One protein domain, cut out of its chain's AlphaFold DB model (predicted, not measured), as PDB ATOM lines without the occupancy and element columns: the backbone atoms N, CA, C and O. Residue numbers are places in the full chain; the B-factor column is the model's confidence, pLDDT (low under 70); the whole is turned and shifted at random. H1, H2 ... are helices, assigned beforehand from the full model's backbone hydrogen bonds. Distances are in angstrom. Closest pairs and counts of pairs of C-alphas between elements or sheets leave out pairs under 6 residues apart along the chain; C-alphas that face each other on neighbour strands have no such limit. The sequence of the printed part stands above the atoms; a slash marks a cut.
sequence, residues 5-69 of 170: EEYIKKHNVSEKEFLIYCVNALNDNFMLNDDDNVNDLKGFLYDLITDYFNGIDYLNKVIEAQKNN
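This is residues 5 to 69 of the 170 residues of an uncharacterized protein of [Clostridium] cocleatum (UniProt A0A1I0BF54). A long helical hairpin of unequal arms: the short helix H2 lies alongside the first part of the long helix H3, and the small helix H1 sits crosswise at the start of H2, on the side away from H3. The far part of H3, residues 54 to 67, sticks out past H2 and makes much of the length. The printed part has 65 residues with three named helices, H1, H2 and H3 in that order, and no named strand; the class is all helix. The whole is only just extended, close to loose, with a radius of gyration of the C-alphas of 16.3 A, and flat, spanning 55 by 29 by 12 A.

H1, residues 5 to 11, and H2, residues 15 to 24, are close but not clearly touching; their closest C-alphas, those of Ile 8 and Glu 15, are 6.7 A apart. Their lines are about perpendicular, at 80 degrees. H2 and H3, residues 38 to 67, form a helical hairpin: they touch, at a shallow tilt of 10 degrees, and run opposite ways. Their closest C-alphas, those of Val 23 and Lys 42, are 6.0 A apart, and H3 touches H2 with residues 42 to 53 alone. H1 and H3 are apart. In H1, H2 and H3 every O i to N i+4 pair is within hydrogen-bond range.

H1 begins at C-alpha 5, (116.583, 235.137, 146.346), and is 10.1 A long from first to last C-alpha. H2 measures 14.2 A and begins at C-alpha 15, (110.622, 241.477, 145.260). H3 measures 43.2 A and ends at C-alpha 67, (90.794, 236.312, 160.864).

The two C-alphas farthest apart, those of Asp 34 and Asn 69, are 55.3 A apart. The printed part has no cut. The link from H1 to H2 is tight, and the 13-residue link from H2 to H3 is long. Residues 9 to 14 and 54 to 69 stand free. The mean pLDDT of the printed part is 88.4, and residue 34 is under 70.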
ATOM      1  N   GLU A   5     116.568 235.068 144.882       86.31
ATOM      2  CA  GLU A   5     116.583 235.137 146.346       86.31
ATOM      3  C   GLU A   5     117.910 235.696 146.875       86.31
ATOM      4  O   GLU A   5     117.918 236.524 147.788       86.31
ATOM      5  N   GLU A   6     119.035 235.292 146.281       87.44
ATOM      6  CA  GLU A   6     120.359 235.800 146.647       87.44
ATOM      7  C   GLU A   6     120.499 237.297 146.360       87.44
ATOM      8  O   GLU A   6     121.058 238.024 147.182       87.44
ATOM      9  N   TYR A   7     119.979 237.773 145.224       86.75
ATOM     10  CA  TYR A   7     120.028 239.190 144.866       86.75
ATOM     11  C   TYR A   7     119.184 240.036 145.824       86.75
ATOM     12  O   TYR A   7     119.691 240.994 146.409       86.75
ATOM     13  N   ILE A   8     117.923 239.645 146.031       90.81
ATOM     14  CA  ILE A   8     116.988 240.302 146.958       90.81
ATOM     15  C   ILE A   8     117.620 240.415 148.349       90.81
ATOM     16  O   ILE A   8     117.685 241.504 148.921       90.81
ATOM     17  N   LYS A   9     118.178 239.311 148.862       90.81
ATOM     18  CA  LYS A   9     118.819 239.269 150.180       90.81
ATOM     19  C   LYS A   9     120.079 240.129 150.252       90.81
ATOM     20  O   LYS A   9     120.273 240.842 151.231       90.81
ATOM     21  N   LYS A  10     120.943 240.066 149.236       92.19
ATOM     22  CA  LYS A  10     122.199 240.828 149.189       92.19
ATOM     23  C   LYS A  10     121.959 242.335 149.137       92.19
ATOM     24  O   LYS A  10     122.710 243.088 149.749       92.19
ATOM     25  N   HIS A  11     120.951 242.761 148.383       89.50
ATOM     26  CA  HIS A  11     120.666 244.173 148.141       89.50
ATOM     27  C   HIS A  11     119.614 244.755 149.093       89.50
ATOM     28  O   HIS A  11     119.395 245.962 149.065       89.50
ATOM     29  N   ASN A  12     119.020 243.929 149.963       92.62
ATOM     30  CA  ASN A  12     117.987 244.324 150.924       92.62
ATOM     31  C   ASN A  12     116.829 245.093 150.264       92.62
ATOM     32  O   ASN A  12     116.389 246.129 150.757       92.62
ATOM     33  N   VAL A  13     116.371 244.582 149.123       92.25
ATOM     34  CA  VAL A  13     115.230 245.117 148.370       92.25
ATOM     35  C   VAL A  13     114.061 244.148 148.457       92.25
ATOM     36  O   VAL A  13     114.254 242.950 148.647       92.25
ATOM     37  N   SER A  14     112.843 244.643 148.303       91.62
ATOM     38  CA  SER A  14     111.660 243.806 148.118       91.62
ATOM     39  C   SER A  14     111.651 243.144 146.734       91.62
ATOM     40  O   SER A  14     112.310 243.590 145.794       91.62
ATOM     41  N   GLU A  15     110.843 242.092 146.574       90.81
ATOM     42  CA  GLU A  15     110.622 241.477 145.260       90.81
ATOM     43  C   GLU A  15     110.040 242.471 144.242       90.81
ATOM     44  O   GLU A  15     110.445 242.468 143.082       90.81
ATOM     45  N   LYS A  16     109.143 243.363 144.680       92.69
ATOM     46  CA  LYS A  16     108.566 244.412 143.829       92.69
ATOM     47  C   LYS A  16     109.645 245.342 143.278       92.69
ATOM     48  O   LYS A  16     109.683 245.600 142.079       92.69
ATOM     49  N   GLU A  17     110.535 245.821 144.142       92.94
ATOM     50  CA  GLU A  17     111.649 246.693 143.752       92.94
ATOM     51  C   GLU A  17     112.636 245.974 142.828       92.94
ATOM     52  O   GLU A  17     113.095 246.557 141.847       92.94
ATOM     53  N   PHE A  18     112.913 244.693 143.090       92.94
ATOM     54  CA  PHE A  18     113.730 243.865 142.207       92.94
ATOM     55  C   PHE A  18     113.118 243.735 140.803       92.94
ATOM     56  O   PHE A  18     113.815 243.947 139.812       92.94
ATOM     57  N   LEU A  19     111.817 243.453 140.695       93.31
ATOM     58  CA  LEU A  19     111.135 243.351 139.401       93.31
ATOM     59  C   LEU A  19     111.114 244.694 138.660       93.31
ATOM     60  O   LEU A  19     111.390 244.735 137.464       93.31
ATOM     61  N   ILE A  20     110.881 245.803 139.368       93.88
ATOM     62  CA  ILE A  20     110.983 247.161 138.809       93.88
ATOM     63  C   ILE A  20     112.393 247.424 138.267       93.88
ATOM     64  O   ILE A  20     112.544 248.005 137.190       93.88
ATOM     65  N   TYR A  21     113.435 246.992 138.980       92.00
ATOM     66  CA  TYR A  21     114.813 247.078 138.502       92.00
ATOM     67  C   TYR A  21     115.028 246.250 137.225       92.00
ATOM     68  O   TYR A  21     115.612 246.755 136.266       92.00
ATOM     69  N   CYS A  22     114.512 245.018 137.166       91.00
ATOM     70  CA  CYS A  22     114.581 244.185 135.962       91.00
ATOM     71  C   CYS A  22     113.908 244.852 134.753       91.00
ATOM     72  O   CYS A  22     114.494 244.866 133.673       91.00
ATOM     73  N   VAL A  23     112.726 245.451 134.935       93.44
ATOM     74  CA  VAL A  23     112.028 246.198 133.873       93.44
ATOM     75  C   VAL A  23     112.863 247.390 133.408       93.44
ATOM     76  O   VAL A  23     113.035 247.597 132.208       93.44
ATOM     77  N   ASN A  24     113.453 248.142 134.340       91.56
ATOM     78  CA  ASN A  24     114.322 249.274 134.012       91.56
ATOM     79  C   ASN A  24     115.541 248.870 133.172       91.56
ATOM     80  O   ASN A  24     115.957 249.638 132.303       91.56
ATOM     81  N   ALA A  25     116.085 247.674 133.409       90.25
ATOM     82  CA  ALA A  25     117.250 247.147 132.706       90.25
ATOM     83  C   ALA A  25     116.965 246.691 131.260       90.25
ATOM     84  O   ALA A  25     117.917 246.454 130.513       90.25
ATOM     85  N   LEU A  26     115.696 246.581 130.844       90.06
ATOM     86  CA  LEU A  26     115.340 246.288 129.452       90.06
ATOM     87  C   LEU A  26     115.801 247.423 128.523       90.06
ATOM     88  O   LEU A  26     115.712 248.606 128.864       90.06
ATOM     89  N   ASN A  27     116.275 247.056 127.338       85.62
ATOM     90  CA  ASN A  27     116.716 247.978 126.291       85.62
ATOM     91  C   ASN A  27     116.201 247.512 124.923       85.62
ATOM     92  O   ASN A  27     115.690 246.400 124.807       85.62
ATOM     93  N   ASP A  28     116.350 248.355 123.902       80.75
ATOM     94  CA  ASP A  28     115.805 248.098 122.563       80.75
ATOM     95  C   ASP A  28     116.374 246.832 121.903       80.75
ATOM     96  O   ASP A  28     115.688 246.203 121.109       80.75
ATOM     97  N   ASN A  29     117.568 246.370 122.298       81.38
ATOM     98  CA  ASN A  29     118.140 245.120 121.774       81.38
ATOM     99  C   ASN A  29     117.355 243.867 122.209       81.38
ATOM    100  O   ASN A  29     117.641 242.771 121.731       81.38
ATOM    101  N   PHE A  30     116.427 243.998 123.161       75.56
ATOM    102  CA  PHE A  30     115.507 242.931 123.549       75.56
ATOM    103  C   PHE A  30     114.374 242.738 122.529       75.56
ATOM    104  O   PHE A  30     113.790 241.657 122.470       75.56
ATOM    105  N   MET A  31     114.061 243.766 121.736       79.44
ATOM    106  CA  MET A  31     112.977 243.708 120.762       79.44
ATOM    107  C   MET A  31     113.412 242.964 119.503       79.44
ATOM    108  O   MET A  31     114.512 243.160 118.992       79.44
ATOM    109  N   LEU A  32     112.545 242.068 119.026       71.62
ATOM    110  CA  LEU A  32     112.794 241.248 117.835       71.62
ATOM    111  C   LEU A  32     112.265 241.899 116.547       71.62
ATOM    112  O   LEU A  32     112.679 241.488 115.466       71.62
ATOM    113  N   ASN A  33     111.373 242.890 116.664       70.81
ATOM    114  CA  ASN A  33     110.768 243.615 115.547       70.81
ATOM    115  C   ASN A  33     110.963 245.124 115.722       70.81
ATOM    116  O   ASN A  33     110.803 245.644 116.824       70.81
ATOM    117  N   ASP A  34     111.227 245.820 114.618       64.88
ATOM    118  CA  ASP A  34     111.523 247.260 114.605       64.88
ATOM    119  C   ASP A  34     110.312 248.153 114.959       64.88
ATOM    120  O   ASP A  34     110.487 249.331 115.261       64.88
ATOM    121  N   ASP A  35     109.095 247.596 114.950       72.44
ATOM    122  CA  ASP A  35     107.858 248.305 115.312       72.44
ATOM    123  C   ASP A  35     107.533 248.228 116.820       72.44
ATOM    124  O   ASP A  35     106.651 248.947 117.298       72.44
ATOM    125  N   ASP A  36     108.232 247.376 117.584       71.94
ATOM    126  CA  ASP A  36     108.015 247.214 119.024       71.94
ATOM    127  C   ASP A  36     108.867 248.215 119.822       71.94
ATOM    128  O   ASP A  36     110.093 248.250 119.739       71.94
ATOM    129  N   ASN A  37     108.218 249.022 120.662       83.88
ATOM    130  CA  ASN A  37     108.877 250.034 121.486       83.88
ATOM    131  C   ASN A  37     109.131 249.505 122.906       83.88
ATOM    132  O   ASN A  37     108.195 249.167 123.639       83.88
ATOM    133  N   VAL A  38     110.398 249.495 123.345       88.44
ATOM    134  CA  VAL A  38     110.764 249.039 124.699       88.44
ATOM    135  C   VAL A  38     110.052 249.819 125.795       88.44
ATOM    136  O   VAL A  38     109.764 249.262 126.852       88.44
ATOM    137  N   ASN A  39     109.732 251.090 125.561       89.38
ATOM    138  CA  ASN A  39     109.051 251.912 126.552       89.38
ATOM    139  C   ASN A  39     107.589 251.493 126.737       89.38
ATOM    140  O   ASN A  39     107.112 251.489 127.870       89.38
ATOM    141  N   ASP A  40     106.916 251.070 125.666       88.69
ATOM    142  CA  ASP A  40     105.535 250.587 125.745       88.69
ATOM    143  C   ASP A  40     105.483 249.247 126.489       88.69
ATOM    144  O   ASP A  40     104.665 249.064 127.394       88.69
ATOM    145  N   LEU A  41     106.435 248.345 126.210       88.94
ATOM    146  CA  LEU A  41     106.587 247.104 126.975       88.94
ATOM    147  C   LEU A  41     106.898 247.379 128.451       88.94
ATOM    148  O   LEU A  41     106.311 246.744 129.325       88.94
ATOM    149  N   LYS A  42     107.797 248.324 128.752       92.94
ATOM    150  CA  LYS A  42     108.083 248.723 130.138       92.94
ATOM    151  C   LYS A  42     106.821 249.218 130.839       92.94
ATOM    152  O   LYS A  42     106.577 248.796 131.966       92.94
ATOM    153  N   GLY A  43     106.019 250.050 130.171       93.44
ATOM    154  CA  GLY A  43     104.723 250.511 130.672       93.44
ATOM    155  C   GLY A  43     103.809 249.345 131.044       93.44
ATOM    156  O   GLY A  43     103.410 249.225 132.200       93.44
ATOM    157  N   PHE A  44     103.585 248.418 130.109       92.56
ATOM    158  CA  PHE A  44     102.775 247.220 130.353       92.56
ATOM    159  C   PHE A  44     103.298 246.374 131.525       92.56
ATOM    160  O   PHE A  44     102.526 245.916 132.368       92.56
ATOM    161  N   LEU A  45     104.615 246.172 131.612       95.00
ATOM    162  CA  LEU A  45     105.218 245.399 132.696       95.00
ATOM    163  C   LEU A  45     105.085 246.103 134.053       95.00
ATOM    164  O   LEU A  45     104.888 245.425 135.061       95.00
ATOM    165  N   TYR A  46     105.157 247.437 134.103       96.62
ATOM    166  CA  TYR A  46     104.901 248.187 135.335       96.62
ATOM    167  C   TYR A  46     103.465 248.043 135.817       96.62
ATOM    168  O   TYR A  46     103.260 247.828 137.017       96.62
ATOM    169  N   ASP A  47     102.498 248.127 134.908       96.75
ATOM    170  CA  ASP A  47     101.085 247.941 135.235       96.75
ATOM    171  C   ASP A  47     100.846 246.521 135.753       96.75
ATOM    172  O   ASP A  47     100.307 246.342 136.843       96.75
ATOM    173  N   LEU A  48     101.383 245.508 135.062       96.19
ATOM    174  CA  LEU A  48     101.265 244.107 135.469       96.19
ATOM    175  C   LEU A  48     101.869 243.840 136.860       96.19
ATOM    176  O   LEU A  48     101.256 243.166 137.690       96.19
ATOM    177  N   ILE A  49     103.065 244.374 137.135       95.31
ATOM    178  CA  ILE A  49     103.700 244.280 138.460       95.31
ATOM    179  C   ILE A  49     102.824 244.972 139.507       95.31
ATOM    180  O   ILE A  49     102.610 244.439 140.597       95.31
ATOM    181  N   THR A  50     102.321 246.165 139.197       95.31
ATOM    182  CA  THR A  50     101.496 246.952 140.116       95.31
ATOM    183  C   THR A  50     100.212 246.214 140.472       95.31
ATOM    184  O   THR A  50      99.923 246.057 141.661       95.31
ATOM    185  N   ASP A  51      99.500 245.690 139.481       95.44
ATOM    186  CA  ASP A  51      98.266 244.928 139.661       95.44
ATOM    187  C   ASP A  51      98.489 243.656 140.478       95.44
ATOM    188  O   ASP A  51      97.724 243.373 141.404       95.44
ATOM    189  N   TYR A  52      99.574 242.925 140.210       92.19
ATOM    190  CA  TYR A  52      99.936 241.729 140.971       92.19
ATOM    191  C   TYR A  52     100.106 242.026 142.470       92.19
ATOM    192  O   TYR A  52      99.481 241.378 143.315       92.19
ATOM    193  N   PHE A  53     100.911 243.036 142.822       92.69
ATOM    194  CA  PHE A  53     101.146 243.380 144.228       92.69
ATOM    195  C   PHE A  53      99.922 244.018 144.893       92.69
ATOM    196  O   PHE A  53      99.643 243.718 146.054       92.69
ATOM    197  N   ASN A  54      99.144 244.822 144.163       94.12
ATOM    198  CA  ASN A  54      97.871 245.346 144.660       94.12
ATOM    199  C   ASN A  54      96.882 244.212 144.977       94.12
ATOM    200  O   ASN A  54      96.199 244.257 146.002       94.12
ATOM    201  N   GLY A  55      96.830 243.176 144.134       91.50
ATOM    202  CA  GLY A  55      96.021 241.981 144.362       91.50
ATOM    203  C   GLY A  55      96.436 241.223 145.624       91.50
ATOM    204  O   GLY A  55      95.581 240.853 146.433       91.50
ATOM    205  N   ILE A  56      97.743 241.054 145.846       89.69
ATOM    206  CA  ILE A  56      98.275 240.453 147.081       89.69
ATOM    207  C   ILE A  56      97.885 241.284 148.309       89.69
ATOM    208  O   ILE A  56      97.427 240.724 149.308       89.69
ATOM    209  N   ASP A  57      98.027 242.607 148.247       92.06
ATOM    210  CA  ASP A  57      97.668 243.499 149.351       92.06
ATOM    211  C   ASP A  57      96.170 243.470 149.657       92.06
ATOM    212  O   ASP A  57      95.769 243.470 150.825       92.06
ATOM    213  N   TYR A  58      95.326 243.401 148.628       93.00
ATOM    214  CA  TYR A  58      93.889 243.229 148.801       93.00
ATOM    215  C   TYR A  58      93.565 241.894 149.481       93.00
ATOM    216  O   TYR A  58      92.839 241.871 150.477       93.00
ATOM    217  N   LEU A  59      94.159 240.793 149.014       90.38
ATOM    218  CA  LEU A  59      93.987 239.475 149.624       90.38
ATOM    219  C   LEU A  59      94.435 239.466 151.092       90.38
ATOM    220  O   LEU A  59      93.744 238.907 151.941       90.38
ATOM    221  N   ASN A  60      95.542 240.139 151.421       90.94
ATOM    222  CA  ASN A  60      96.008 240.301 152.800       90.94
ATOM    223  C   ASN A  60      94.970 241.002 153.682       90.94
ATOM    224  O   ASN A  60      94.705 240.543 154.793       90.94
ATOM    225  N   LYS A  61      94.354 242.082 153.187       93.06
ATOM    226  CA  LYS A  61      93.297 242.805 153.912       93.06
ATOM    227  C   LYS A  61      92.072 241.926 154.154       93.06
ATOM    228  O   LYS A  61      91.540 241.934 155.259       93.06
ATOM    229  N   VAL A  62      91.651 241.153 153.151       90.50
ATOM    230  CA  VAL A  62      90.520 240.218 153.281       90.50
ATOM    231  C   VAL A  62      90.829 239.123 154.302       90.50
ATOM    232  O   VAL A  62      90.001 238.847 155.167       90.50
ATOM    233  N   ILE A  63      92.027 238.533 154.256       90.12
ATOM    234  CA  ILE A  63      92.455 237.505 155.216       90.12
ATOM    235  C   ILE A  63      92.466 238.057 156.645       90.12
ATOM    236  O   ILE A  63      91.938 237.404 157.541       90.12
ATOM    237  N   GLU A  64      93.028 239.246 156.873       89.19
ATOM    238  CA  GLU A  64      93.051 239.861 158.208       89.19
ATOM    239  C   GLU A  64      91.646 240.229 158.702       89.19
ATOM    240  O   GLU A  64      91.319 239.988 159.864       89.19
ATOM    241  N   ALA A  65      90.772 240.735 157.828       85.69
ATOM    242  CA  ALA A  65      89.373 240.971 158.179       85.69
ATOM    243  C   ALA A  65      88.667 239.668 158.595       85.69
ATOM    244  O   ALA A  65      88.001 239.630 159.629       85.69
ATOM    245  N   GLN A  66      88.868 238.587 157.837       85.06
ATOM    246  CA  GLN A  66      88.265 237.286 158.117       85.06
ATOM    247  C   GLN A  66      88.822 236.647 159.396       85.06
ATOM    248  O   GLN A  66      88.077 236.059 160.177       85.06
ATOM    249  N   LYS A  67      90.124 236.794 159.648       82.25
ATOM    250  CA  LYS A  67      90.794 236.312 160.864       82.25
ATOM    251  C   LYS A  67      90.212 236.923 162.140       82.25
ATOM    252  O   LYS A  67      90.193 236.268 163.176       82.25
ATOM    253  N   ASN A  68      89.711 238.154 162.062       77.81
ATOM    254  CA  ASN A  68      89.034 238.818 163.175       77.81
ATOM    255  C   ASN A  68      87.557 238.400 163.326       77.81
ATOM    256  O   ASN A  68      86.892 238.869 164.244       77.81
ATOM    257  N   ASN A  69      87.044 237.524 162.453       77.06
ATOM    258  CA  ASN A  69      85.640 237.111 162.392       77.06
ATOM    259  C   ASN A  69      85.470 235.578 162.330       77.06
ATOM    260  O   ASN A  69      84.652 235.050 161.581       77.06
TER     261      ASN A  69